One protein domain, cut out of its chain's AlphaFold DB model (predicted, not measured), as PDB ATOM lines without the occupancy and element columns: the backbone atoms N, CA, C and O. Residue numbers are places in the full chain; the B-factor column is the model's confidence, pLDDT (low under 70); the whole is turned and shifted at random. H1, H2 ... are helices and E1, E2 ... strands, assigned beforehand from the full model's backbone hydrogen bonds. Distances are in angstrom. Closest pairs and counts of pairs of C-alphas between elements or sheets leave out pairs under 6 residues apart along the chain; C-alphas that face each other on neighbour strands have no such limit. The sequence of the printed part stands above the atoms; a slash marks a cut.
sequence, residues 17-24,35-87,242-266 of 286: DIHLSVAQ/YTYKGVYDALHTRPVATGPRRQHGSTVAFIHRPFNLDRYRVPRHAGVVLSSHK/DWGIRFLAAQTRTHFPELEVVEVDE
ATOM      1  N   ASP A  17     128.094 162.558 151.950       47.72
ATOM      2  CA  ASP A  17     127.843 161.244 152.538       47.72
ATOM      3  C   ASP A  17     128.749 160.241 151.832       47.72
ATOM      4  O   ASP A  17     128.717 160.128 150.601       47.72
ATOM      5  N   ILE A  18     129.612 159.558 152.587       52.62
ATOM      6  CA  ILE A  18     130.567 158.588 152.047       52.62
ATOM      7  C   ILE A  18     130.100 157.179 152.400       52.62
ATOM      8  O   ILE A  18     130.160 156.744 153.546       52.62
ATOM      9  N   HIS A  19     129.703 156.420 151.387       53.09
ATOM     10  CA  HIS A  19     129.385 155.008 151.530       53.09
ATOM     11  C   HIS A  19     130.615 154.181 151.176       53.09
ATOM     12  O   HIS A  19     131.169 154.301 150.085       53.09
ATOM     13  N   LEU A  20     131.054 153.328 152.090       50.34
ATOM     14  CA  LEU A  20     132.168 152.419 151.861       50.34
ATOM     15  C   LEU A  20     131.601 151.011 151.729       50.34
ATOM     16  O   LEU A  20     130.883 150.549 152.611       50.34
ATOM     17  N   SER A  21     131.896 150.329 150.626       47.44
ATOM     18  CA  SER A  21     131.414 148.968 150.402       47.44
ATOM     19  C   SER A  21     132.536 148.007 150.039       47.44
ATOM     20  O   SER A  21     133.418 148.309 149.223       47.44
ATOM     21  N   VAL A  22     132.455 146.815 150.632       40.88
ATOM     22  CA  VAL A  22     133.205 145.634 150.214       40.88
ATOM     23  C   VAL A  22     132.315 144.861 149.237       40.88
ATOM     24  O   VAL A  22     131.516 144.022 149.637       40.88
ATOM     25  N   ALA A  23     132.434 145.133 147.942       39.25
ATOM     26  CA  ALA A  23     131.927 144.203 146.938       39.25
ATOM     27  C   ALA A  23     133.060 143.243 146.570       39.25
ATOM     28  O   ALA A  23     134.153 143.698 146.226       39.25
ATOM     29  N   GLN A  24     132.826 141.931 146.639       42.84
ATOM     30  CA  GLN A  24     133.821 140.933 146.260       42.84
ATOM     31  C   GLN A  24     133.557 140.399 144.849       42.84
ATOM     32  O   GLN A  24     132.479 139.917 144.531       42.84
ATOM     33  N   TYR A  35     126.491 138.798 139.643       49.22
ATOM     34  CA  TYR A  35     126.484 139.462 140.948       49.22
ATOM     35  C   TYR A  35     125.850 140.854 140.883       49.22
ATOM     36  O   TYR A  35     126.106 141.626 139.955       49.22
ATOM     37  N   THR A  36     125.055 141.207 141.897       57.28
ATOM     38  CA  THR A  36     124.414 142.524 142.004       57.28
ATOM     39  C   THR A  36     125.013 143.345 143.143       57.28
ATOM     40  O   THR A  36     124.899 142.937 144.290       57.28
ATOM     41  N   TYR A  37     125.518 144.545 142.835       67.88
ATOM     42  CA  TYR A  37     125.845 145.628 143.787       67.88
ATOM     43  C   TYR A  37     124.585 146.225 144.438       67.88
ATOM     44  O   TYR A  37     124.367 147.437 144.428       67.88
ATOM     45  N   LYS A  38     123.642 145.377 144.855       75.75
ATOM     46  CA  LYS A  38     122.296 145.803 145.232       75.75
ATOM     47  C   LYS A  38     122.342 146.761 146.421       75.75
ATOM     48  O   LYS A  38     121.732 147.816 146.332       75.75
ATOM     49  N   GLY A  39     123.082 146.428 147.472       75.31
ATOM     50  CA  GLY A  39     123.262 147.280 148.643       75.31
ATOM     51  C   GLY A  39     123.977 148.583 148.299       75.31
ATOM     52  O   GLY A  39     123.554 149.641 148.756       75.31
ATOM     53  N   VAL A  40     125.002 148.543 147.441       76.62
ATOM     54  CA  VAL A  40     125.696 149.766 146.989       76.62
ATOM     55  C   VAL A  40     124.766 150.672 146.191       76.62
ATOM     56  O   VAL A  40     124.734 151.876 146.425       76.62
ATOM     57  N   TYR A  41     123.986 150.122 145.259       82.50
ATOM     58  CA  TYR A  41     123.009 150.913 144.517       82.50
ATOM     59  C   TYR A  41     121.915 151.437 145.441       82.50
ATOM     60  O   TYR A  41     121.604 152.619 145.368       82.50
ATOM     61  N   ASP A  42     121.359 150.602 146.316       81.00
ATOM     62  CA  ASP A  42     120.332 151.014 147.273       81.00
ATOM     63  C   ASP A  42     120.847 152.179 148.133       81.00
ATOM     64  O   ASP A  42     120.160 153.188 148.264       81.00
ATOM     65  N   ALA A  43     122.087 152.104 148.619       76.69
ATOM     66  CA  ALA A  43     122.751 153.184 149.340       76.69
ATOM     67  C   ALA A  43     122.920 154.454 148.488       76.69
ATOM     68  O   ALA A  43     122.562 155.539 148.931       76.69
ATOM     69  N   LEU A  44     123.388 154.329 147.242       76.88
ATOM     70  CA  LEU A  44     123.547 155.460 146.318       76.88
ATOM     71  C   LEU A  44     122.218 156.114 145.902       76.88
ATOM     72  O   LEU A  44     122.199 157.295 145.559       76.88
ATOM     73  N   HIS A  45     121.120 155.353 145.874       78.62
ATOM     74  CA  HIS A  45     119.773 155.847 145.555       78.62
ATOM     75  C   HIS A  45     119.020 156.348 146.789       78.62
ATOM     76  O   HIS A  45     118.046 157.097 146.652       78.62
ATOM     77  N   THR A  46     119.458 155.964 147.989       72.19
ATOM     78  CA  THR A  46     118.893 156.461 149.242       72.19
ATOM     79  C   THR A  46     119.361 157.894 149.434       72.19
ATOM     80  O   THR A  46     120.509 158.163 149.770       72.19
ATOM     81  N   ARG A  47     118.455 158.847 149.210       60.22
ATOM     82  CA  ARG A  47     118.719 160.242 149.564       60.22
ATOM     83  C   ARG A  47     118.746 160.360 151.088       60.22
ATOM     84  O   ARG A  47     117.799 159.880 151.716       60.22
ATOM     85  N   PRO A  48     119.730 161.056 151.675       56.53
ATOM     86  CA  PRO A  48     119.675 161.410 153.084       56.53
ATOM     87  C   PRO A  48     118.357 162.139 153.349       56.53
ATOM     88  O   PRO A  48     118.026 163.127 152.679       56.53
ATOM     89  N   VAL A  49     117.565 161.629 154.290       49.34
ATOM     90  CA  VAL A  49     116.330 162.292 154.714       49.34
ATOM     91  C   VAL A  49     116.746 163.524 155.509       49.34
ATOM     92  O   VAL A  49     117.125 163.433 156.672       49.34
ATOM     93  N   ALA A  50     116.710 164.690 154.866       48.66
ATOM     94  CA  ALA A  50     117.056 165.951 155.503       48.66
ATOM     95  C   ALA A  50     116.052 166.277 156.623       48.66
ATOM     96  O   ALA A  50     114.915 166.671 156.365       48.66
ATOM     97  N   THR A  51     116.473 166.159 157.880       45.25
ATOM     98  CA  THR A  51     115.713 166.617 159.049       45.25
ATOM     99  C   THR A  51     115.996 168.101 159.309       45.25
ATOM    100  O   THR A  51     116.598 168.483 160.307       45.25
ATOM    101  N   GLY A  52     115.586 168.991 158.395       48.38
ATOM    102  CA  GLY A  52     115.737 170.431 158.637       48.38
ATOM    103  C   GLY A  52     115.206 171.368 157.541       48.38
ATOM    104  O   GLY A  52     115.210 171.015 156.365       48.38
ATOM    105  N   PRO A  53     114.788 172.602 157.897       38.81
ATOM    106  CA  PRO A  53     114.095 173.533 156.992       38.81
ATOM    107  C   PRO A  53     115.013 174.294 156.012       38.81
ATOM    108  O   PRO A  53     114.547 175.132 155.242       38.81
ATOM    109  N   ARG A  54     116.326 174.037 156.021       44.50
ATOM    110  CA  ARG A  54     117.310 174.656 155.120       44.50
ATOM    111  C   ARG A  54     118.485 173.695 154.923       44.50
ATOM    112  O   ARG A  54     119.307 173.619 155.825       44.50
ATOM    113  N   ARG A  55     118.621 173.066 153.748       49.66
ATOM    114  CA  ARG A  55     119.833 173.108 152.891       49.66
ATOM    115  C   ARG A  55     119.900 171.994 151.844       49.66
ATOM    116  O   ARG A  55     119.183 171.007 151.887       49.66
ATOM    117  N   GLN A  56     120.756 172.303 150.874       51.06
ATOM    118  CA  GLN A  56     121.125 171.608 149.649       51.06
ATOM    119  C   GLN A  56     121.362 170.108 149.839       51.06
ATOM    120  O   GLN A  56     121.944 169.684 150.833       51.06
ATOM    121  N   HIS A  57     120.940 169.340 148.835       51.81
ATOM    122  CA  HIS A  57     121.221 167.916 148.703       51.81
ATOM    123  C   HIS A  57     122.731 167.673 148.794       51.81
ATOM    124  O   HIS A  57     123.485 168.182 147.960       51.81
ATOM    125  N   GLY A  58     123.161 166.922 149.808       57.16
ATOM    126  CA  GLY A  58     124.521 166.409 149.860       57.16
ATOM    127  C   GLY A  58     124.788 165.523 148.650       57.16
ATOM    128  O   GLY A  58     123.891 164.835 148.161       57.16
ATOM    129  N   SER A  59     125.998 165.602 148.102       68.50
ATOM    130  CA  SER A  59     126.424 164.652 147.074       68.50
ATOM    131  C   SER A  59     126.884 163.379 147.770       68.50
ATOM    132  O   SER A  59     127.673 163.453 148.704       68.50
ATOM    133  N   THR A  60     126.417 162.227 147.306       76.75
ATOM    134  CA  THR A  60     126.854 160.927 147.825       76.75
ATOM    135  C   THR A  60     128.118 160.470 147.103       76.75
ATOM    136  O   THR A  60     128.183 160.539 145.873       76.75
ATOM    137  N   VAL A  61     129.115 159.981 147.834       83.75
ATOM    138  CA  VAL A  61     130.309 159.336 147.277       83.75
ATOM    139  C   VAL A  61     130.336 157.881 147.713       83.75
ATOM    140  O   VAL A  61     130.231 157.595 148.897       83.75
ATOM    141  N   ALA A  62     130.505 156.951 146.774       85.62
ATOM    142  CA  ALA A  62     130.753 155.551 147.111       85.62
ATOM    143  C   ALA A  62     132.222 155.199 146.897       85.62
ATOM    144  O   ALA A  62     132.798 155.571 145.881       85.62
ATOM    145  N   PHE A  63     132.818 154.443 147.810       89.25
ATOM    146  CA  PHE A  63     134.087 153.762 147.587       89.25
ATOM    147  C   PHE A  63     133.848 152.259 147.483       89.25
ATOM    148  O   PHE A  63     133.175 151.673 148.330       89.25
ATOM    149  N   ILE A  64     134.443 151.636 146.469       87.88
ATOM    150  CA  ILE A  64     134.330 150.202 146.215       87.88
ATOM    151  C   ILE A  64     135.731 149.605 146.101       87.88
ATOM    152  O   ILE A  64     136.542 150.046 145.285       87.88
ATOM    153  N   HIS A  65     136.016 148.562 146.880       87.06
ATOM    154  CA  HIS A  65     137.294 147.856 146.790       87.06
ATOM    155  C   HIS A  65     137.503 147.205 145.409       87.06
ATOM    156  O   HIS A  65     138.487 147.491 144.726       87.06
ATOM    157  N   ARG A  66     136.561 146.369 144.956       84.31
ATOM    158  CA  ARG A  66     136.610 145.694 143.648       84.31
ATOM    159  C   ARG A  66     135.491 146.240 142.756       84.31
ATOM    160  O   ARG A  66     134.353 145.851 142.950       84.31
ATOM    161  N   PRO A  67     135.769 147.106 141.766       83.94
ATOM    162  CA  PRO A  67     134.739 147.732 140.920       83.94
ATOM    163  C   PRO A  67     134.282 146.841 139.751       83.94
ATOM    164  O   PRO A  67     133.766 147.321 138.739       83.94
ATOM    165  N   PHE A  68     134.556 145.542 139.817       81.62
ATOM    166  CA  PHE A  68     134.357 144.632 138.697       81.62
ATOM    167  C   PHE A  68     132.849 144.449 138.417       81.62
ATOM    168  O   PHE A  68     132.053 144.276 139.334       81.62
ATOM    169  N   ASN A  69     132.420 144.533 137.157       77.06
ATOM    170  CA  ASN A  69     131.002 144.521 136.750       77.06
ATOM    171  C   ASN A  69     130.110 145.612 137.387       77.06
ATOM    172  O   ASN A  69     128.890 145.446 137.436       77.06
ATOM    173  N   LEU A  70     130.677 146.725 137.874       82.69
ATOM    174  CA  LEU A  70     129.873 147.888 138.255       82.69
ATOM    175  C   LEU A  70     129.098 148.393 137.025       82.69
ATOM    176  O   LEU A  70     129.686 148.789 136.017       82.69
ATOM    177  N   ASP A  71     127.772 148.410 137.118       86.00
ATOM    178  CA  ASP A  71     126.899 148.960 136.091       86.00
ATOM    179  C   ASP A  71     126.763 150.469 136.293       86.00
ATOM    180  O   ASP A  71     125.946 150.971 137.071       86.00
ATOM    181  N   ARG A  72     127.573 151.211 135.539       85.56
ATOM    182  CA  ARG A  72     127.575 152.676 135.545       85.56
ATOM    183  C   ARG A  72     126.213 153.299 135.222       85.56
ATOM    184  O   ARG A  72     125.990 154.444 135.600       85.56
ATOM    185  N   TYR A  73     125.314 152.597 134.526       85.62
ATOM    186  CA  TYR A  73     123.983 153.126 134.206       85.62
ATOM    187  C   TYR A  73     123.040 153.091 135.411       85.62
ATOM    188  O   TYR A  73     122.059 153.833 135.440       85.62
ATOM    189  N   ARG A  74     123.350 152.269 136.420       84.56
ATOM    190  CA  ARG A  74     122.607 152.187 137.682       84.56
ATOM    191  C   ARG A  74     123.109 153.155 138.746       84.56
ATOM    192  O   ARG A  74     122.423 153.324 139.751       84.56
ATOM    193  N   VAL A  75     124.255 153.804 138.532       84.19
ATOM    194  CA  VAL A  75     124.759 154.867 139.408       84.19
ATOM    195  C   VAL A  75     123.928 156.136 139.162       84.19
ATOM    196  O   VAL A  75     123.922 156.656 138.042       84.19
ATOM    197  N   PRO A  76     123.194 156.646 140.165       78.94
ATOM    198  CA  PRO A  76     122.368 157.828 139.975       78.94
ATOM    199  C   PRO A  76     123.217 159.058 139.640       78.94
ATOM    200  O   PRO A  76     124.237 159.304 140.268       78.94
ATOM    201  N   ARG A  77     122.753 159.910 138.716       76.19
ATOM    202  CA  ARG A  77     123.464 161.156 138.338       76.19
ATOM    203  C   ARG A  77     123.653 162.157 139.487       76.19
ATOM    204  O   ARG A  77     124.410 163.106 139.335       76.19
ATOM    205  N   HIS A  78     122.904 161.987 140.576       71.19
ATOM    206  CA  HIS A  78     123.010 162.805 141.784       71.19
ATOM    207  C   HIS A  78     123.939 162.194 142.842       71.19
ATOM    208  O   HIS A  78     124.339 162.910 143.756       71.19
ATOM    209  N   ALA A  79     124.311 160.913 142.716       67.31
ATOM    210  CA  ALA A  79     125.485 160.406 143.406       67.31
ATOM    211  C   ALA A  79     126.696 161.094 142.770       67.31
ATOM    212  O   ALA A  79     126.909 161.006 141.561       67.31
ATOM    213  N   GLY A  80     127.432 161.859 143.570       66.00
ATOM    214  CA  GLY A  80     128.494 162.732 143.093       66.00
ATOM    215  C   GLY A  80     129.632 161.958 142.435       66.00
ATOM    216  O   GLY A  80     130.076 162.351 141.358       66.00
ATOM    217  N   VAL A  81     130.115 160.875 143.064       82.12
ATOM    218  CA  VAL A  81     131.307 160.130 142.608       82.12
ATOM    219  C   VAL A  81     131.295 158.671 143.098       82.12
ATOM    220  O   VAL A  81     130.947 158.404 144.243       82.12
ATOM    221  N   VAL A  82     131.756 157.726 142.268       86.12
ATOM    222  CA  VAL A  82     132.177 156.385 142.722       86.12
ATOM    223  C   VAL A  82     133.698 156.276 142.596       86.12
ATOM    224  O   VAL A  82     134.247 156.376 141.501       86.12
ATOM    225  N   LEU A  83     134.378 156.087 143.721       89.88
ATOM    226  CA  LEU A  83     135.806 155.827 143.835       89.88
ATOM    227  C   LEU A  83     136.044 154.321 143.930       89.88
ATOM    228  O   LEU A  83     135.243 153.582 144.498       89.88
ATOM    229  N   SER A  84     137.170 153.851 143.401       89.81
ATOM    230  CA  SER A  84     137.567 152.461 143.599       89.81
ATOM    231  C   SER A  84     139.070 152.302 143.707       89.81
ATOM    232  O   SER A  84     139.835 153.031 143.076       89.81
ATOM    233  N   SER A  85     139.488 151.343 144.528       89.88
ATOM    234  CA  SER A  85     140.890 150.971 144.673       89.88
ATOM    235  C   SER A  85     140.992 149.505 145.067       89.88
ATOM    236  O   SER A  85     140.770 149.132 146.218       89.88
ATOM    237  N   HIS A  86     141.360 148.682 144.088       87.75
ATOM    238  CA  HIS A  86     141.580 147.254 144.288       87.75
ATOM    239  C   HIS A  86     143.024 147.000 144.726       87.75
ATOM    240  O   HIS A  86     143.278 146.776 145.905       87.75
ATOM    241  N   LYS A  87     143.981 147.151 143.795       85.88
ATOM    242  CA  LYS A  87     145.402 146.828 144.017       85.88
ATOM    243  C   LYS A  87     145.976 147.537 145.243       85.88
ATOM    244  O   LYS A  87     146.608 146.884 146.060       85.88
ATOM    245  N   ASP A 242     137.387 143.118 154.496       90.94
ATOM    246  CA  ASP A 242     136.444 143.779 155.401       90.94
ATOM    247  C   ASP A 242     137.183 144.617 156.449       90.94
ATOM    248  O   ASP A 242     136.789 145.749 156.734       90.94
ATOM    249  N   TRP A 243     138.281 144.087 157.004       94.19
ATOM    250  CA  TRP A 243     139.139 144.831 157.925       94.19
ATOM    251  C   TRP A 243     139.628 146.143 157.300       94.19
ATOM    252  O   TRP A 243     139.543 147.195 157.934       94.19
ATOM    253  N   GLY A 244     140.081 146.103 156.044       93.19
ATOM    254  CA  GLY A 244     140.581 147.280 155.331       93.19
ATOM    255  C   GLY A 244     139.513 148.345 155.115       93.19
ATOM    256  O   GLY A 244     139.776 149.537 155.299       93.19
ATOM    257  N   ILE A 245     138.292 147.925 154.782       91.62
ATOM    258  CA  ILE A 245     137.159 148.837 154.603       91.62
ATOM    259  C   ILE A 245     136.713 149.440 155.935       91.62
ATOM    260  O   ILE A 245     136.565 150.660 156.015       91.62
ATOM    261  N   ARG A 246     136.603 148.637 156.999       92.75
ATOM    262  CA  ARG A 246     136.305 149.122 158.360       92.75
ATOM    263  C   ARG A 246     137.359 150.104 158.855       92.75
ATOM    264  O   ARG A 246     137.032 151.135 159.446       92.75
ATOM    265  N   PHE A 247     138.633 149.818 158.586       94.50
ATOM    266  CA  PHE A 247     139.728 150.722 158.912       94.50
ATOM    267  C   PHE A 247     139.578 152.054 158.168       94.50
ATOM    268  O   PHE A 247     139.598 153.109 158.802       94.50
ATOM    269  N   LEU A 248     139.367 152.018 156.848       93.62
ATOM    270  CA  LEU A 248     139.156 153.218 156.038       93.62
ATOM    271  C   LEU A 248     137.927 154.016 156.505       93.62
ATOM    272  O   LEU A 248     137.986 155.245 156.568       93.62
ATOM    273  N   ALA A 249     136.849 153.335 156.895       90.62
ATOM    274  CA  ALA A 249     135.651 153.947 157.462       90.62
ATOM    275  C   ALA A 249     135.956 154.696 158.755       90.62
ATOM    276  O   ALA A 249     135.632 155.876 158.886       90.62
ATOM    277  N   ALA A 250     136.645 154.038 159.688       92.88
ATOM    278  CA  ALA A 250     137.055 154.647 160.945       92.88
ATOM    279  C   ALA A 250     137.975 155.861 160.726       92.88
ATOM    280  O   ALA A 250     137.778 156.900 161.361       92.88
ATOM    281  N   GLN A 251     138.940 155.769 159.803       94.31
ATOM    282  CA  GLN A 251     139.812 156.898 159.460       94.31
ATOM    283  C   GLN A 251     139.026 158.055 158.837       94.31
ATOM    284  O   GLN A 251     139.237 159.207 159.207       94.31
ATOM    285  N   THR A 252     138.076 157.762 157.946       89.69
ATOM    286  CA  THR A 252     137.233 158.784 157.309       89.69
ATOM    287  C   THR A 252     136.396 159.524 158.348       89.69
ATOM    288  O   THR A 252     136.461 160.747 158.404       89.69
ATOM    289  N   ARG A 253     135.708 158.798 159.242       89.19
ATOM    290  CA  ARG A 253     134.940 159.400 160.351       89.19
ATOM    291  C   ARG A 253     135.814 160.257 161.270       89.19
ATOM    292  O   ARG A 253     135.367 161.282 161.766       89.19
ATOM    293  N   THR A 254     137.058 159.838 161.500       93.12
ATOM    294  CA  THR A 254     138.000 160.556 162.371       93.12
ATOM    295  C   THR A 254     138.494 161.855 161.733       93.12
ATOM    296  O   THR A 254     138.584 162.879 162.407       93.12
ATOM    297  N   HIS A 255     138.834 161.826 160.443       92.88
ATOM    298  CA  HIS A 255     139.414 162.974 159.741       92.88
ATOM    299  C   HIS A 255     138.376 163.934 159.152       92.88
ATOM    300  O   HIS A 255     138.708 165.095 158.917       92.88
ATOM    301  N   PHE A 256     137.147 163.464 158.945       87.75
ATOM    302  CA  PHE A 256     136.037 164.225 158.383       87.75
ATOM    303  C   PHE A 256     134.753 163.960 159.193       87.75
ATOM    304  O   PHE A 256     133.853 163.255 158.731       87.75
ATOM    305  N   PRO A 257     134.675 164.461 160.439       84.75
ATOM    306  CA  PRO A 257     133.570 164.175 161.359       84.75
ATOM    307  C   PRO A 257     132.209 164.713 160.892       84.75
ATOM    308  O   PRO A 257     131.176 164.321 161.428       84.75
ATOM    309  N   GLU A 258     132.195 165.623 159.921       81.06
ATOM    310  CA  GLU A 258     130.993 166.145 159.276       81.06
ATOM    311  C   GLU A 258     130.384 165.199 158.230       81.06
ATOM    312  O   GLU A 258     129.280 165.468 157.761       81.06
ATOM    313  N   LEU A 259     131.094 164.131 157.846       81.62
ATOM    314  CA  LEU A 259     130.620 163.164 156.861       81.62
ATOM    315  C   LEU A 259     129.862 162.034 157.544       81.62
ATOM    316  O   LEU A 259     130.363 161.398 158.478       81.62
ATOM    317  N   GLU A 260     128.686 161.715 157.017       82.81
ATOM    318  CA  GLU A 260     128.036 160.457 157.345       82.81
ATOM    319  C   GLU A 260     128.761 159.328 156.604       82.81
ATOM    320  O   GLU A 260     128.859 159.329 155.375       82.81
ATOM    321  N   VAL A 261     129.306 158.372 157.363       84.62
ATOM    322  CA  VAL A 261     129.997 157.209 156.799       84.62
ATOM    323  C   VAL A 261     129.188 155.954 157.063       84.62
ATOM    324  O   VAL A 261     129.066 155.519 158.214       84.62
ATOM    325  N   VAL A 262     128.699 155.343 155.987       84.50
ATOM    326  CA  VAL A 262     127.909 154.108 156.024       84.50
ATOM    327  C   VAL A 262     128.715 152.973 155.408       84.50
ATOM    328  O   VAL A 262     129.183 153.068 154.274       84.50
ATOM    329  N   GLU A 263     128.867 151.890 156.159       85.50
ATOM    330  CA  GLU A 263     129.486 150.655 155.679       85.50
ATOM    331  C   GLU A 263     128.396 149.753 155.097       85.50
ATOM    332  O   GLU A 263     127.378 149.505 155.743       85.50
ATOM    333  N   VAL A 264     128.587 149.304 153.859       82.75
ATOM    334  CA  VAL A 264     127.633 148.449 153.148       82.75
ATOM    335  C   VAL A 264     128.254 147.072 152.966       82.75
ATOM    336  O   VAL A 264     129.093 146.875 152.079       82.75
ATOM    337  N   ASP A 265     127.817 146.139 153.808       76.00
ATOM    338  CA  ASP A 265     128.182 144.727 153.739       76.00
ATOM    339  C   ASP A 265     127.256 143.993 152.761       76.00
ATOM    340  O   ASP A 265     126.049 143.874 152.987       76.00
ATOM    341  N   GLU A 266     127.824 143.474 151.673       73.19
ATOM    342  CA  GLU A 266     127.126 142.576 150.754       73.19
ATOM    343  C   GLU A 266     127.605 141.129 150.983       73.19
ATOM    344  O   GLU A 266     128.812 140.888 151.093       73.19
TER     345      GLU A 266
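AT A GLANCE: This is residues 17 to 24, 35 to 87 and 242 to 266 of the 286 residues of an uncharacterized protein of Peltaster fructicola (UniProt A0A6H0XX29). A twisted parallel sheet, E3 E2 E1 E4, lies between H1 and H2, one helix over each face: three layers. Residues 51 to 56 stick out. The printed part has 86 residues with E1, H1, E2, E3, H2 and E4 in turn, class mixed. It is compact, radius of gyration of the C-alphas 13.0 A, spans 41 by 31 by 17 A.

IN THESE COORDINATES: E1, residues 17 to 22, begins at C-alpha (127.843, 161.244, 152.538). H1 is residues 38 to 45, E2 59 to 64, E3 79 to 84, H2 242 to 255, 19.9 A long. E4, 260 to 265, ends at (128.182, 144.727, 153.739).

HOW THE PARTS SIT: N 19 of E1 and O 61 of E2, 2.8 A, are within hydrogen-bond range. H1 is over E1, height over the sheet 8.6 A; H2 is over E1 and E4, 9.2 A. In both helices every O i to N i+4 pair is within range.

THE WHOLE: C-alphas 24 and 35 are 9.2 A apart across one cut, 87 and 242 14.8 A across the other. The links H1 to E2 and E2 to E3 are long; 26 printed residues have pLDDT under 70.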